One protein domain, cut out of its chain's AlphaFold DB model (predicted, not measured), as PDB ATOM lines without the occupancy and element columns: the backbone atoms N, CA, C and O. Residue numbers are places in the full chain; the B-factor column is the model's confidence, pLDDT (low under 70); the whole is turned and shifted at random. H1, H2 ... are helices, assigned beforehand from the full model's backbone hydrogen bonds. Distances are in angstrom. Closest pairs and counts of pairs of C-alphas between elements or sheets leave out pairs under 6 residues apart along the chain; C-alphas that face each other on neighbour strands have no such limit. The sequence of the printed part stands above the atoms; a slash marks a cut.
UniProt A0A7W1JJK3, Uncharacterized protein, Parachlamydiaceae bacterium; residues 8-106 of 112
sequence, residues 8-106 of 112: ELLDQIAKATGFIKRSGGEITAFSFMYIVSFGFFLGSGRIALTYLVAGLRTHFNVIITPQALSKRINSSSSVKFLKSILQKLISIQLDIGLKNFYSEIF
ATOM      1  N   GLU A   8      33.453 -43.079  20.174       78.62
ATOM      2  CA  GLU A   8      32.928 -41.721  20.038       78.62
ATOM      3  C   GLU A   8      33.504 -41.022  18.804       78.62
ATOM      4  O   GLU A   8      32.775 -40.349  18.073       78.62
ATOM      5  N   LEU A   9      34.803 -41.205  18.535       79.12
ATOM      6  CA  LEU A   9      35.460 -40.602  17.378       79.12
ATOM      7  C   LEU A   9      34.950 -41.211  16.062       79.12
ATOM      8  O   LEU A   9      34.725 -40.486  15.091       79.12
ATOM      9  N   LEU A  10      34.704 -42.524  16.032       80.75
ATOM     10  CA  LEU A  10      34.090 -43.193  14.878       80.75
ATOM     11  C   LEU A  10      32.672 -42.679  14.616       80.75
ATOM     12  O   LEU A  10      32.330 -42.384  13.469       80.75
ATOM     13  N   ASP A  11      31.871 -42.508  15.665       81.00
ATOM     14  CA  ASP A  11      30.513 -41.976  15.552       81.00
ATOM     15  C   ASP A  11      30.494 -40.508  15.100       81.00
ATOM     16  O   ASP A  11      29.635 -40.114  14.304       81.00
ATOM     17  N   GLN A  12      31.452 -39.692  15.545       81.94
ATOM     18  CA  GLN A  12      31.606 -38.314  15.069       81.94
ATOM     19  C   GLN A  12      31.922 -38.266  13.570       81.94
ATOM     20  O   GLN A  12      31.246 -37.555  12.820       81.94
ATOM     21  N   ILE A  13      32.892 -39.063  13.106       81.06
ATOM     22  CA  ILE A  13      33.247 -39.138  11.679       81.06
ATOM     23  C   ILE A  13      32.063 -39.687  10.866       81.06
ATOM     24  O   ILE A  13      31.767 -39.195   9.773       81.06
ATOM     25  N   ALA A  14      31.326 -40.658  11.404       80.44
ATOM     26  CA  ALA A  14      30.149 -41.227  10.758       80.44
ATOM     27  C   ALA A  14      29.008 -40.214  10.595       80.44
ATOM     28  O   ALA A  14      28.354 -40.189   9.548       80.44
ATOM     29  N   LYS A  15      28.777 -39.354  11.593       81.38
ATOM     30  CA  LYS A  15      27.802 -38.257  11.501       81.38
ATOM     31  C   LYS A  15      28.256 -37.204  10.488       81.38
ATOM     32  O   LYS A  15      27.485 -36.846   9.602       81.38
ATOM     33  N   ALA A  16      29.518 -36.777  10.555       79.81
ATOM     34  CA  ALA A  16      30.077 -35.758   9.662       79.81
ATOM     35  C   ALA A  16      30.066 -36.180   8.179       79.81
ATOM     36  O   ALA A  16      29.853 -35.367   7.280       79.81
ATOM     37  N   THR A  17      30.260 -37.469   7.907       78.69
ATOM     38  CA  THR A  17      30.243 -38.023   6.542       78.69
ATOM     39  C   THR A  17      28.844 -38.398   6.051       78.69
ATOM     40  O   THR A  17      28.678 -38.749   4.881       78.69
ATOM     41  N   GLY A  18      27.826 -38.286   6.911       73.88
ATOM     42  CA  GLY A  18      26.448 -38.670   6.609       73.88
ATOM     43  C   GLY A  18      26.239 -40.185   6.526       73.88
ATOM     44  O   GLY A  18      25.224 -40.627   5.981       73.88
ATOM     45  N   PHE A  19      27.184 -40.978   7.045       76.50
ATOM     46  CA  PHE A  19      27.063 -42.430   7.176       76.50
ATOM     47  C   PHE A  19      25.965 -42.795   8.181       76.50
ATOM     48  O   PHE A  19      25.094 -43.616   7.877       76.50
ATOM     49  N   ILE A  20      25.929 -42.120   9.334       73.06
ATOM     50  CA  ILE A  20      24.811 -42.194  10.283       73.06
ATOM     51  C   ILE A  20      23.964 -40.931  10.123       73.06
ATOM     52  O   ILE A  20      24.406 -39.835  10.454       73.06
ATOM     53  N   LYS A  21      22.735 -41.086   9.616       62.06
ATOM     54  CA  LYS A  21      21.765 -39.981   9.467       62.06
ATOM     55  C   LYS A  21      20.785 -39.865  10.643       62.06
ATOM     56  O   LYS A  21      20.208 -38.804  10.839       62.06
ATOM     57  N   ARG A  22      20.598 -40.937  11.424       54.41
ATOM     58  CA  ARG A  22      19.819 -40.973  12.675       54.41
ATOM     59  C   ARG A  22      20.471 -41.954  13.649       54.41
ATOM     60  O   ARG A  22      20.889 -43.035  13.238       54.41
ATOM     61  N   SER A  23      20.542 -41.580  14.920       49.41
ATOM     62  CA  SER A  23      20.839 -42.490  16.031       49.41
ATOM     63  C   SER A  23      19.741 -43.557  16.086       49.41
ATOM     64  O   SER A  23      18.586 -43.220  16.332       49.41
ATOM     65  N   GLY A  24      20.082 -44.810  15.763       49.38
ATOM     66  CA  GLY A  24      19.126 -45.925  15.664       49.38
ATOM     67  C   GLY A  24      19.111 -46.676  14.324       49.38
ATOM     68  O   GLY A  24      18.255 -47.529  14.125       49.38
ATOM     69  N   GLY A  25      20.020 -46.376  13.389       55.91
ATOM     70  CA  GLY A  25      20.217 -47.240  12.219       55.91
ATOM     71  C   GLY A  25      20.715 -48.633  12.624       55.91
ATOM     72  O   GLY A  25      21.529 -48.742  13.535       55.91
ATOM     73  N   GLU A  26      20.266 -49.678  11.919       65.62
ATOM     74  CA  GLU A  26      20.600 -51.084  12.219       65.62
ATOM     75  C   GLU A  26      22.112 -51.366  12.230       65.62
ATOM     76  O   GLU A  26      22.558 -52.278  12.909       65.62
ATOM     77  N   ILE A  27      22.926 -50.577  11.516       73.12
ATOM     78  CA  ILE A  27      24.391 -50.706  11.494       73.12
ATOM     79  C   ILE A  27      25.028 -49.448  12.096       73.12
ATOM     80  O   ILE A  27      24.893 -48.352  11.543       73.12
ATOM     81  N   THR A  28      25.765 -49.620  13.196       80.12
ATOM     82  CA  THR A  28      26.563 -48.570  13.845       80.12
ATOM     83  C   THR A  28      27.912 -48.382  13.143       80.12
ATOM     84  O   THR A  28      28.363 -49.238  12.379       80.12
ATOM     85  N   ALA A  29      28.583 -47.248  13.381       80.12
ATOM     86  CA  ALA A  29      29.908 -46.980  12.814       80.12
ATOM     87  C   ALA A  29      30.929 -48.029  13.268       80.12
ATOM     88  O   ALA A  29      31.723 -48.520  12.467       80.12
ATOM     89  N   PHE A  30      30.849 -48.414  14.543       82.38
ATOM     90  CA  PHE A  30      31.695 -49.446  15.122       82.38
ATOM     91  C   PHE A  30      31.445 -50.820  14.499       82.38
ATOM     92  O   PHE A  30      32.399 -51.453  14.052       82.38
ATOM     93  N   SER A  31      30.187 -51.271  14.395       78.81
ATOM     94  CA  SER A  31      29.902 -52.582  13.801       78.81
ATOM     95  C   SER A  31      30.289 -52.626  12.323       78.81
ATOM     96  O   SER A  31      30.847 -53.621  11.869       78.81
ATOM     97  N   PHE A  32      30.105 -51.528  11.586       81.31
ATOM     98  CA  PHE A  32      30.567 -51.418  10.204       81.31
ATOM     99  C   PHE A  32      32.089 -51.535  10.078       81.31
ATOM    100  O   PHE A  32      32.579 -52.342   9.289       81.31
ATOM    101  N   MET A  33      32.834 -50.762  10.871       80.56
ATOM    102  CA  MET A  33      34.296 -50.822  10.870       80.56
ATOM    103  C   MET A  33      34.803 -52.191  11.296       80.56
ATOM    104  O   MET A  33      35.729 -52.711  10.687       80.56
ATOM    105  N   TYR A  34      34.152 -52.818  12.270       77.75
ATOM    106  CA  TYR A  34      34.504 -54.160  12.701       77.75
ATOM    107  C   TYR A  34      34.425 -55.170  11.544       77.75
ATOM    108  O   TYR A  34      35.361 -55.934  11.320       77.75
ATOM    109  N   ILE A  35      33.356 -55.136  10.745       76.81
ATOM    110  CA  ILE A  35      33.197 -56.035   9.589       76.81
ATOM    111  C   ILE A  35      34.240 -55.749   8.511       76.81
ATOM    112  O   ILE A  35      34.832 -56.679   7.971       76.81
ATOM    113  N   VAL A  36      34.431 -54.472   8.165       75.12
ATOM    114  CA  VAL A  36      35.281 -54.070   7.034       75.12
ATOM    115  C   VAL A  36      36.764 -54.236   7.367       75.12
ATOM    116  O   VAL A  36      37.539 -54.618   6.494       75.12
ATOM    117  N   SER A  37      37.161 -53.982   8.613       70.31
ATOM    118  CA  SER A  37      38.551 -54.100   9.057       70.31
ATOM    119  C   SER A  37      38.942 -55.528   9.412       70.31
ATOM    120  O   SER A  37      40.034 -55.956   9.053       70.31
ATOM    121  N   PHE A  38      38.078 -56.263  10.118       61.72
ATOM    122  CA  PHE A  38      38.449 -57.574  10.654       61.72
ATOM    123  C   PHE A  38      37.916 -58.747   9.852       61.72
ATOM    124  O   PHE A  38      38.334 -59.868  10.135       61.72
ATOM    125  N   GLY A  39      37.011 -58.515   8.887       55.62
ATOM    126  CA  GLY A  39      36.478 -59.547   7.999       55.62
ATOM    127  C   GLY A  39      36.212 -60.864   8.722       55.62
ATOM    128  O   GLY A  39      36.651 -61.888   8.237       55.62
ATOM    129  N   PHE A  40      35.637 -60.816   9.930       51.19
ATOM    130  CA  PHE A  40      35.499 -61.955  10.845       51.19
ATOM    131  C   PHE A  40      36.609 -63.026  10.764       51.19
ATOM    132  O   PHE A  40      36.468 -64.018  10.059       51.19
ATOM    133  N   PHE A  41      37.672 -62.875  11.563       42.97
ATOM    134  CA  PHE A  41      38.639 -63.930  11.936       42.97
ATOM    135  C   PHE A  41      39.416 -64.664  10.825       42.97
ATOM    136  O   PHE A  41      40.313 -65.436  11.157       42.97
ATOM    137  N   LEU A  42      39.142 -64.463   9.536       42.47
ATOM    138  CA  LEU A  42      39.727 -65.282   8.472       42.47
ATOM    139  C   LEU A  42      40.140 -64.392   7.303       42.47
ATOM    140  O   LEU A  42      39.343 -64.003   6.451       42.47
ATOM    141  N   GLY A  43      41.428 -64.042   7.297       43.81
ATOM    142  CA  GLY A  43      42.056 -63.239   6.260       43.81
ATOM    143  C   GLY A  43      41.768 -63.743   4.845       43.81
ATOM    144  O   GLY A  43      41.481 -64.919   4.631       43.81
ATOM    145  N   SER A  44      41.917 -62.824   3.885       49.88
ATOM    146  CA  SER A  44      41.873 -63.001   2.421       49.88
ATOM    147  C   SER A  44      40.631 -62.519   1.663       49.88
ATOM    148  O   SER A  44      40.479 -62.913   0.519       49.88
ATOM    149  N   GLY A  45      39.753 -61.652   2.193       50.75
ATOM    150  CA  GLY A  45      38.792 -60.891   1.353       50.75
ATOM    151  C   GLY A  45      37.842 -61.718   0.456       50.75
ATOM    152  O   GLY A  45      37.145 -61.163  -0.387       50.75
ATOM    153  N   ARG A  46      37.812 -63.043   0.638       53.22
ATOM    154  CA  ARG A  46      37.088 -64.054  -0.149       53.22
ATOM    155  C   ARG A  46      35.851 -64.568   0.581       53.22
ATOM    156  O   ARG A  46      35.311 -65.621   0.256       53.22
ATOM    157  N   ILE A  47      35.412 -63.839   1.599       64.44
ATOM    158  CA  ILE A  47      34.271 -64.228   2.412       64.44
ATOM    159  C   ILE A  47      32.997 -63.782   1.702       64.44
ATOM    160  O   ILE A  47      32.816 -62.610   1.373       64.44
ATOM    161  N   ALA A  48      32.101 -64.740   1.469       68.75
ATOM    162  CA  ALA A  48      30.782 -64.448   0.934       68.75
ATOM    163  C   ALA A  48      30.029 -63.489   1.871       68.75
ATOM    164  O   ALA A  48      30.074 -63.630   3.093       68.75
ATOM    165  N   LEU A  49      29.282 -62.539   1.297       74.25
ATOM    166  CA  LEU A  49      28.480 -61.562   2.051       74.25
ATOM    167  C   LEU A  49      27.563 -62.206   3.106       74.25
ATOM    168  O   LEU A  49      27.267 -61.585   4.121       74.25
ATOM    169  N   THR A  50      27.142 -63.451   2.889       76.25
ATOM    170  CA  THR A  50      26.349 -64.251   3.832       76.25
ATOM    171  C   THR A  50      27.033 -64.444   5.184       76.25
ATOM    172  O   THR A  50      26.377 -64.328   6.216       76.25
ATOM    173  N   TYR A  51      28.346 -64.672   5.206       76.62
ATOM    174  CA  TYR A  51      29.105 -64.835   6.447       76.62
ATOM    175  C   TYR A  51      29.318 -63.505   7.173       76.62
ATOM    176  O   TYR A  51      29.257 -63.463   8.399       76.62
ATOM    177  N   LEU A  52      29.493 -62.403   6.435       77.25
ATOM    178  CA  LEU A  52      29.570 -61.063   7.032       77.25
ATOM    179  C   LEU A  52      28.250 -60.688   7.716       77.25
ATOM    180  O   LEU A  52      28.248 -60.154   8.823       77.25
ATOM    181  N   VAL A  53      27.125 -61.028   7.082       80.88
ATOM    182  CA  VAL A  53      25.785 -60.887   7.666       80.88
ATOM    183  C   VAL A  53      25.614 -61.768   8.905       80.88
ATOM    184  O   VAL A  53      25.081 -61.307   9.913       80.88
ATOM    185  N   ALA A  54      26.077 -63.020   8.859       79.75
ATOM    186  CA  ALA A  54      26.002 -63.919  10.009       79.75
ATOM    187  C   ALA A  54      26.800 -63.371  11.204       79.75
ATOM    188  O   ALA A  54      26.277 -63.322  12.314       79.75
ATOM    189  N   GLY A  55      28.019 -62.876  10.977       78.06
ATOM    190  CA  GLY A  55      28.839 -62.258  12.022       78.06
ATOM    191  C   GLY A  55      28.208 -60.992  12.611       78.06
ATOM    192  O   GLY A  55      28.216 -60.800  13.827       78.06
ATOM    193  N   LEU A  56      27.585 -60.164  11.768       79.19
ATOM    194  CA  LEU A  56      26.799 -59.008  12.204       79.19
ATOM    195  C   LEU A  56      25.665 -59.387  13.156       79.19
ATOM    196  O   LEU A  56      25.462 -58.736  14.184       79.19
ATOM    197  N   ARG A  57      24.946 -60.457  12.820       81.75
ATOM    198  CA  ARG A  57      23.861 -60.972  13.647       81.75
ATOM    199  C   ARG A  57      24.387 -61.518  14.970       81.75
ATOM    200  O   ARG A  57      23.846 -61.176  16.013       81.75
ATOM    201  N   THR A  58      25.451 -62.316  14.940       81.44
ATOM    202  CA  THR A  58      26.001 -62.969  16.136       81.44
ATOM    203  C   THR A  58      26.614 -61.979  17.128       81.44
ATOM    204  O   THR A  58      26.422 -62.134  18.329       81.44
ATOM    205  N   HIS A  59      27.333 -60.955  16.655       81.19
ATOM    206  CA  HIS A  59      28.118 -60.075  17.537       81.19
ATOM    207  C   HIS A  59      27.450 -58.744  17.863       81.19
ATOM    208  O   HIS A  59      27.766 -58.137  18.883       81.19
ATOM    209  N   PHE A  60      26.539 -58.282  17.008       80.62
ATOM    210  CA  PHE A  60      25.915 -56.967  17.153       80.62
ATOM    211  C   PHE A  60      24.384 -57.027  17.119       80.62
ATOM    212  O   PHE A  60      23.743 -55.981  17.158       80.62
ATOM    213  N   ASN A  61      23.796 -58.229  17.041       81.25
ATOM    214  CA  ASN A  61      22.354 -58.445  16.886       81.25
ATOM    215  C   ASN A  61      21.746 -57.676  15.695       81.25
ATOM    216  O   ASN A  61      20.585 -57.269  15.717       81.25
ATOM    217  N   VAL A  62      22.544 -57.461  14.644       81.25
ATOM    218  CA  VAL A  62      22.122 -56.735  13.443       81.25
ATOM    219  C   VAL A  62      21.572 -57.720  12.424       81.25
ATOM    220  O   VAL A  62      22.284 -58.608  11.954       81.25
ATOM    221  N   ILE A  63      20.307 -57.546  12.051       81.69
ATOM    222  CA  ILE A  63      19.628 -58.393  11.071       81.69
ATOM    223  C   ILE A  63      19.552 -57.630   9.751       81.69
ATOM    224  O   ILE A  63      18.723 -56.748   9.585       81.69
ATOM    225  N   ILE A  64      20.416 -57.977   8.798       81.12
ATOM    226  CA  ILE A  64      20.442 -57.361   7.466       81.12
ATOM    227  C   ILE A  64      20.605 -58.436   6.392       81.12
ATOM    228  O   ILE A  64      21.253 -59.449   6.621       81.12
ATOM    229  N   THR A  65      20.035 -58.246   5.201       83.56
ATOM    230  CA  THR A  65      20.248 -59.185   4.089       83.56
ATOM    231  C   THR A  65      21.606 -58.956   3.411       83.56
ATOM    232  O   THR A  65      22.104 -57.825   3.396       83.56
ATOM    233  N   PRO A  66      22.208 -59.980   2.776       81.38
ATOM    234  CA  PRO A  66      23.449 -59.814   2.013       81.38
ATOM    235  C   PRO A  66      23.358 -58.714   0.944       81.38
ATOM    236  O   PRO A  66      24.295 -57.941   0.758       81.38
ATOM    237  N   GLN A  67      22.211 -58.583   0.273       82.00
ATOM    238  CA  GLN A  67      21.974 -57.559  -0.747       82.00
ATOM    239  C   GLN A  67      21.933 -56.155  -0.134       82.00
ATOM    240  O   GLN A  67      22.537 -55.224  -0.673       82.00
ATOM    241  N   ALA A  68      21.259 -56.000   1.008       81.00
ATOM    242  CA  ALA A  68      21.212 -54.733   1.725       81.00
ATOM    243  C   ALA A  68      22.596 -54.343   2.269       81.00
ATOM    244  O   ALA A  68      22.984 -53.180   2.149       81.00
ATOM    245  N   LEU A  69      23.379 -55.308   2.764       82.12
ATOM    246  CA  LEU A  69      24.760 -55.080   3.194       82.12
ATOM    247  C   LEU A  69      25.659 -54.659   2.022       82.12
ATOM    248  O   LEU A  69      26.386 -53.674   2.136       82.12
ATOM    249  N   SER A  70      25.564 -55.336   0.873       82.06
ATOM    250  CA  SER A  70      26.313 -54.965  -0.337       82.06
ATOM    251  C   SER A  70      25.988 -53.538  -0.787       82.06
ATOM    252  O   SER A  70      26.886 -52.721  -1.004       82.06
ATOM    253  N   LYS A  71      24.698 -53.188  -0.845       83.06
ATOM    254  CA  LYS A  71      24.254 -51.827  -1.177       83.06
ATOM    255  C   LYS A  71      24.752 -50.805  -0.153       83.06
ATOM    256  O   LYS A  71      25.108 -49.686  -0.521       83.06
ATOM    257  N   ARG A  72      24.795 -51.178   1.128       82.12
ATOM    258  CA  ARG A  72      25.285 -50.321   2.210       82.12
ATOM    259  C   ARG A  72      26.781 -50.052   2.076       82.12
ATOM    260  O   ARG A  72      27.166 -48.887   2.138       82.12
ATOM    261  N   ILE A  73      27.604 -51.078   1.859       81.50
ATOM    262  CA  ILE A  73      29.062 -50.948   1.686       81.50
ATOM    263  C   ILE A  73      29.382 -50.067   0.473       81.50
ATOM    264  O   ILE A  73      30.182 -49.143   0.579       81.50
ATOM    265  N   ASN A  74      28.685 -50.293  -0.644       81.88
ATOM    266  CA  ASN A  74      28.904 -49.564  -1.894       81.88
ATOM    267  C   ASN A  74      28.212 -48.191  -1.952       81.88
ATOM    268  O   ASN A  74      28.271 -47.505  -2.971       81.88
ATOM    269  N   SER A  75      27.538 -47.763  -0.881       85.31
ATOM    270  CA  SER A  75      26.908 -46.445  -0.855       85.31
ATOM    271  C   SER A  75      27.955 -45.329  -0.810       85.31
ATOM    272  O   SER A  75      28.985 -45.442  -0.142       85.31
ATOM    273  N   SER A  76      27.662 -44.204  -1.467       86.00
ATOM    274  CA  SER A  76      28.549 -43.032  -1.489       86.00
ATOM    275  C   SER A  76      28.903 -42.533  -0.083       86.00
ATOM    276  O   SER A  76      30.042 -42.141   0.163       86.00
ATOM    277  N   SER A  77      27.960 -42.614   0.860       84.50
ATOM    278  CA  SER A  77      28.174 -42.284   2.273       84.50
ATOM    279  C   SER A  77      29.187 -43.202   2.958       84.50
ATOM    280  O   SER A  77      30.034 -42.715   3.701       84.50
ATOM    281  N   SER A  78      29.144 -44.510   2.694       84.06
ATOM    282  CA  SER A  78      30.085 -45.476   3.280       84.06
ATOM    283  C   SER A  78      31.485 -45.309   2.709       84.06
ATOM    284  O   SER A  78      32.460 -45.307   3.453       84.06
ATOM    285  N   VAL A  79      31.591 -45.082   1.399       84.25
ATOM    286  CA  VAL A  79      32.878 -44.801   0.751       84.25
ATOM    287  C   VAL A  79      33.482 -43.502   1.290       84.25
ATOM    288  O   VAL A  79      34.674 -43.453   1.586       84.25
ATOM    289  N   LYS A  80      32.670 -42.449   1.463       87.69
ATOM    290  CA  LYS A  80      33.122 -41.179   2.051       87.69
ATOM    291  C   LYS A  80      33.599 -41.367   3.493       87.69
ATOM    292  O   LYS A  80      34.660 -40.863   3.842       87.69
ATOM    293  N   PHE A  81      32.861 -42.137   4.291       86.62
ATOM    294  CA  PHE A  81      33.239 -42.495   5.657       86.62
ATOM    295  C   PHE A  81      34.587 -43.219   5.729       86.62
ATOM    296  O   PHE A  81      35.481 -42.776   6.449       86.62
ATOM    297  N   LEU A  82      34.772 -44.265   4.918       85.56
ATOM    298  CA  LEU A  82      36.029 -45.015   4.855       85.56
ATOM    299  C   LEU A  82      37.205 -44.139   4.405       85.56
ATOM    300  O   LEU A  82      38.284 -44.221   4.990       85.56
ATOM    301  N   LYS A  83      36.997 -43.251   3.423       87.19
ATOM    302  CA  LYS A  83      38.018 -42.275   3.006       87.19
ATOM    303  C   LYS A  83      38.410 -41.338   4.148       87.19
ATOM    304  O   LYS A  83      39.599 -41.117   4.350       87.19
ATOM    305  N   SER A  84      37.446 -40.818   4.905       86.56
ATOM    306  CA  SER A  84      37.730 -39.942   6.048       86.56
ATOM    307  C   SER A  84      38.468 -40.667   7.175       86.56
ATOM    308  O   SER A  84      39.373 -40.089   7.773       86.56
ATOM    309  N   ILE A  85      38.141 -41.936   7.434       85.56
ATOM    310  CA  ILE A  85      38.891 -42.761   8.391       85.56
ATOM    311  C   ILE A  85      40.326 -42.979   7.916       85.56
ATOM    312  O   ILE A  85      41.256 -42.781   8.695       85.56
ATOM    313  N   LEU A  86      40.523 -43.333   6.643       84.50
ATOM    314  CA  LEU A  86      41.858 -43.528   6.077       84.50
ATOM    315  C   LEU A  86      42.695 -42.244   6.147       84.50
ATOM    316  O   LEU A  86      43.849 -42.287   6.555       84.50
ATOM    317  N   GLN A  87      42.108 -41.097   5.802       86.38
ATOM    318  CA  GLN A  87      42.774 -39.799   5.935       86.38
ATOM    319  C   GLN A  87      43.198 -39.536   7.381       86.38
ATOM    320  O   GLN A  87      44.341 -39.157   7.621       86.38
ATOM    321  N   LYS A  88      42.311 -39.794   8.348       85.88
ATOM    322  CA  LYS A  88      42.621 -39.612   9.769       85.88
ATOM    323  C   LYS A  88      43.740 -40.546  10.235       85.88
ATOM    324  O   LYS A  88      44.611 -40.100  10.973       85.88
ATOM    325  N   LEU A  89      43.742 -41.799   9.776       82.94
ATOM    326  CA  LEU A  89      44.816 -42.760  10.044       82.94
ATOM    327  C   LEU A  89      46.160 -42.283   9.508       82.94
ATOM    328  O   LEU A  89      47.143 -42.316  10.239       82.94
ATOM    329  N   ILE A  90      46.199 -41.814   8.260       83.00
ATOM    330  CA  ILE A  90      47.427 -41.296   7.649       83.00
ATOM    331  C   ILE A  90      47.936 -40.083   8.431       83.00
ATOM    332  O   ILE A  90      49.121 -40.029   8.739       83.00
ATOM    333  N   SER A  91      47.061 -39.149   8.815       83.75
ATOM    334  CA  SER A  91      47.463 -38.002   9.641       83.75
ATOM    335  C   SER A  91      48.053 -38.433  10.985       83.75
ATOM    336  O   SER A  91      49.110 -37.943  11.361       83.75
ATOM    337  N   ILE A  92      47.424 -39.386  11.681       83.12
ATOM    338  CA  ILE A  92      47.942 -39.900  12.958       83.12
ATOM    339  C   ILE A  92      49.295 -40.593  12.759       83.12
ATOM    340  O   ILE A  92      50.214 -40.380  13.546       83.12
ATOM    341  N   GLN A  93      49.435 -41.394  11.702       79.44
ATOM    342  CA  GLN A  93      50.689 -42.077  11.391       79.44
ATOM    343  C   GLN A  93      51.818 -41.084  11.094       79.44
ATOM    344  O   GLN A  93      52.945 -41.296  11.538       79.44
ATOM    345  N   LEU A  94      51.524 -40.004  10.366       82.38
ATOM    346  CA  LEU A  94      52.484 -38.931  10.107       82.38
ATOM    347  C   LEU A  94      52.882 -38.217  11.402       82.38
ATOM    348  O   LEU A  94      54.072 -38.029  11.634       82.38
ATOM    349  N   ASP A  95      51.923 -37.889  12.269       80.88
ATOM    350  CA  ASP A  95      52.204 -37.240  13.557       80.88
ATOM    351  C   ASP A  95      53.085 -38.113  14.462       80.88
ATOM    352  O   ASP A  95      54.016 -37.613  15.095       80.88
ATOM    353  N   ILE A  96      52.814 -39.422  14.522       79.75
ATOM    354  CA  ILE A  96      53.631 -40.379  15.284       79.75
ATOM    355  C   ILE A  96      55.024 -40.504  14.660       79.75
ATOM    356  O   ILE A  96      56.022 -40.404  15.370       79.75
ATOM    357  N   GLY A  97      55.107 -40.673  13.337       75.19
ATOM    358  CA  GLY A  97      56.382 -40.779  12.627       75.19
ATOM    359  C   GLY A  97      57.271 -39.550  12.830       75.19
ATOM    360  O   GLY A  97      58.461 -39.694  13.100       75.19
ATOM    361  N   LEU A  98      56.687 -38.349  12.782       74.19
ATOM    362  CA  LEU A  98      57.397 -37.101  13.064       74.19
ATOM    363  C   LEU A  98      57.885 -37.041  14.512       74.19
ATOM    364  O   LEU A  98      59.050 -36.728  14.743       74.19
ATOM    365  N   LYS A  99      57.032 -37.359  15.492       72.06
ATOM    366  CA  LYS A  99      57.433 -37.366  16.910       72.06
ATOM    367  C   LYS A  99      58.580 -38.333  17.183       72.06
ATOM    368  O   LYS A  99      59.516 -37.965  17.888       72.06
ATOM    369  N   ASN A 100      58.537 -39.519  16.583       72.69
ATOM    370  CA  ASN A 100      59.587 -40.517  16.751       72.69
ATOM    371  C   ASN A 100      60.901 -40.050  16.104       72.69
ATOM    372  O   ASN A 100      61.936 -40.065  16.767       72.69
ATOM    373  N   PHE A 101      60.851 -39.495  14.890       69.75
ATOM    374  CA  PHE A 101      62.021 -38.896  14.238       69.75
ATOM    375  C   PHE A 101      62.651 -37.763  15.069       69.75
ATOM    376  O   PHE A 101      63.865 -37.713  15.250       69.75
ATOM    377  N   TYR A 102      61.838 -36.867  15.635       66.06
ATOM    378  CA  TYR A 102      62.357 -35.796  16.489       66.06
ATOM    379  C   TYR A 102      62.911 -36.310  17.820       66.06
ATOM    380  O   TYR A 102      63.878 -35.732  18.308       66.06
ATOM    381  N   SER A 103      62.368 -37.393  18.384       69.19
ATOM    382  CA  SER A 103      62.937 -38.022  19.585       69.19
ATOM    383  C   SER A 103      64.284 -38.712  19.330       69.19
ATOM    384  O   SER A 103      65.128 -38.738  20.221       69.19
ATOM    385  N   GLU A 104      64.525 -39.206  18.110       63.12
ATOM    386  CA  GLU A 104      65.825 -39.766  17.711       63.12
ATOM    387  C   GLU A 104      66.899 -38.681  17.533       63.12
ATOM    388  O   GLU A 104      68.069 -38.911  17.833       63.12
ATOM    389  N   ILE A 105      66.514 -37.489  17.064       69.44
ATOM    390  CA  ILE A 105      67.452 -36.389  16.777       69.44
ATOM    391  C   ILE A 105      67.675 -35.486  17.993       69.44
ATOM    392  O   ILE A 105      68.769 -34.957  18.189       69.44
ATOM    393  N   PHE A 106      66.647 -35.292  18.814       64.62
ATOM    394  CA  PHE A 106      66.667 -34.354  19.925       64.62
ATOM    395  C   PHE A 106      66.258 -35.071  21.220       64.62
ATOM    396  O   PHE A 106      65.067 -35.294  21.449       64.62
TER     397      PHE A 106
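This is residues 8 to 106 of the 112 residues of an uncharacterized protein of Parachlamydiaceae bacterium (UniProt A0A7W1JJK3). Picture a small body of four short helices and loops, with one long helix, H5, that starts in the body and sticks out of it as a straight arm from residue 89 on. In the body H1, H2, H3 and H4 meet one after the other at steep or nearly right angles, and the early part of H5 packs on H1 with residues 81 to 85. The printed part has 99 residues with five named helices, in the order H1, H2, H3, H4, H5, and no named strand; its class is all helix. The whole is loose, with a radius of gyration of the C-alphas of 16.3 A, and elongated, spanning 55 by 31 by 21 A, and the arm makes the length.

Start at H1, residues 8 to 16, which touches H2, residues 29 to 38; their closest C-alphas, of Asp 11 and Ala 29, are 5.7 A apart, and their lines are about perpendicular at 75 degrees. Go on to H3, residues 49 to 60, which touches H2 at a steep tilt of 52 degrees, opposite ways; the closest C-alphas, of Ile 35 and Leu 52, are 6.7 A apart. With residues 49 to 53 alone, H3 touches H4, residues 66 to 73, about perpendicular at 79 degrees; the closest C-alphas, of Leu 49 and Pro 66, are 5.3 A apart. Then comes H5, residues 76 to 105, which touches H1 with residues 81 to 85 alone, at a steep tilt of 49 degrees, opposite ways; the closest C-alphas, of Ala 14 and Phe 81, are 6.1 A apart. The helix packing is mostly crossed: of these four touching pairs, 0 are at a shallow tilt. H4 and H5 are close but not clearly touching, their closest C-alphas, of Arg 72 and Ser 78, 6.9 A apart. H2 and H5 are near each other, while H3 and H5 are apart. In H1, H2, H3, H4 and H5 every backbone O i to N i+4 pair is within hydrogen-bond range.

Find C-alpha 8 at (32.928, -41.721, 20.038); from there H1 runs 12.3 A to C-alpha 16. H2 covers 13.8 A, H3 16.0 A and H4 10.5 A. Find C-alpha 76 at (28.549, -43.032, -1.489); from there H5 runs 43.5 A to C-alpha 105 at (67.452, -36.389, 16.777).

Residues 89 to 106, of which 89 to 105 belong to H5, stand free; the body without them spans 29 by 26 by 21 A. The C-alphas farthest apart, of Thr 65 and Phe 106, are 55.0 A apart. The printed part has no cut. The link from H1 to H2, residues 17 to 28, is long. The mean pLDDT of the printed part is 75.2, and residues 21 to 26, 38 to 48 and 101 to 106 are under 70.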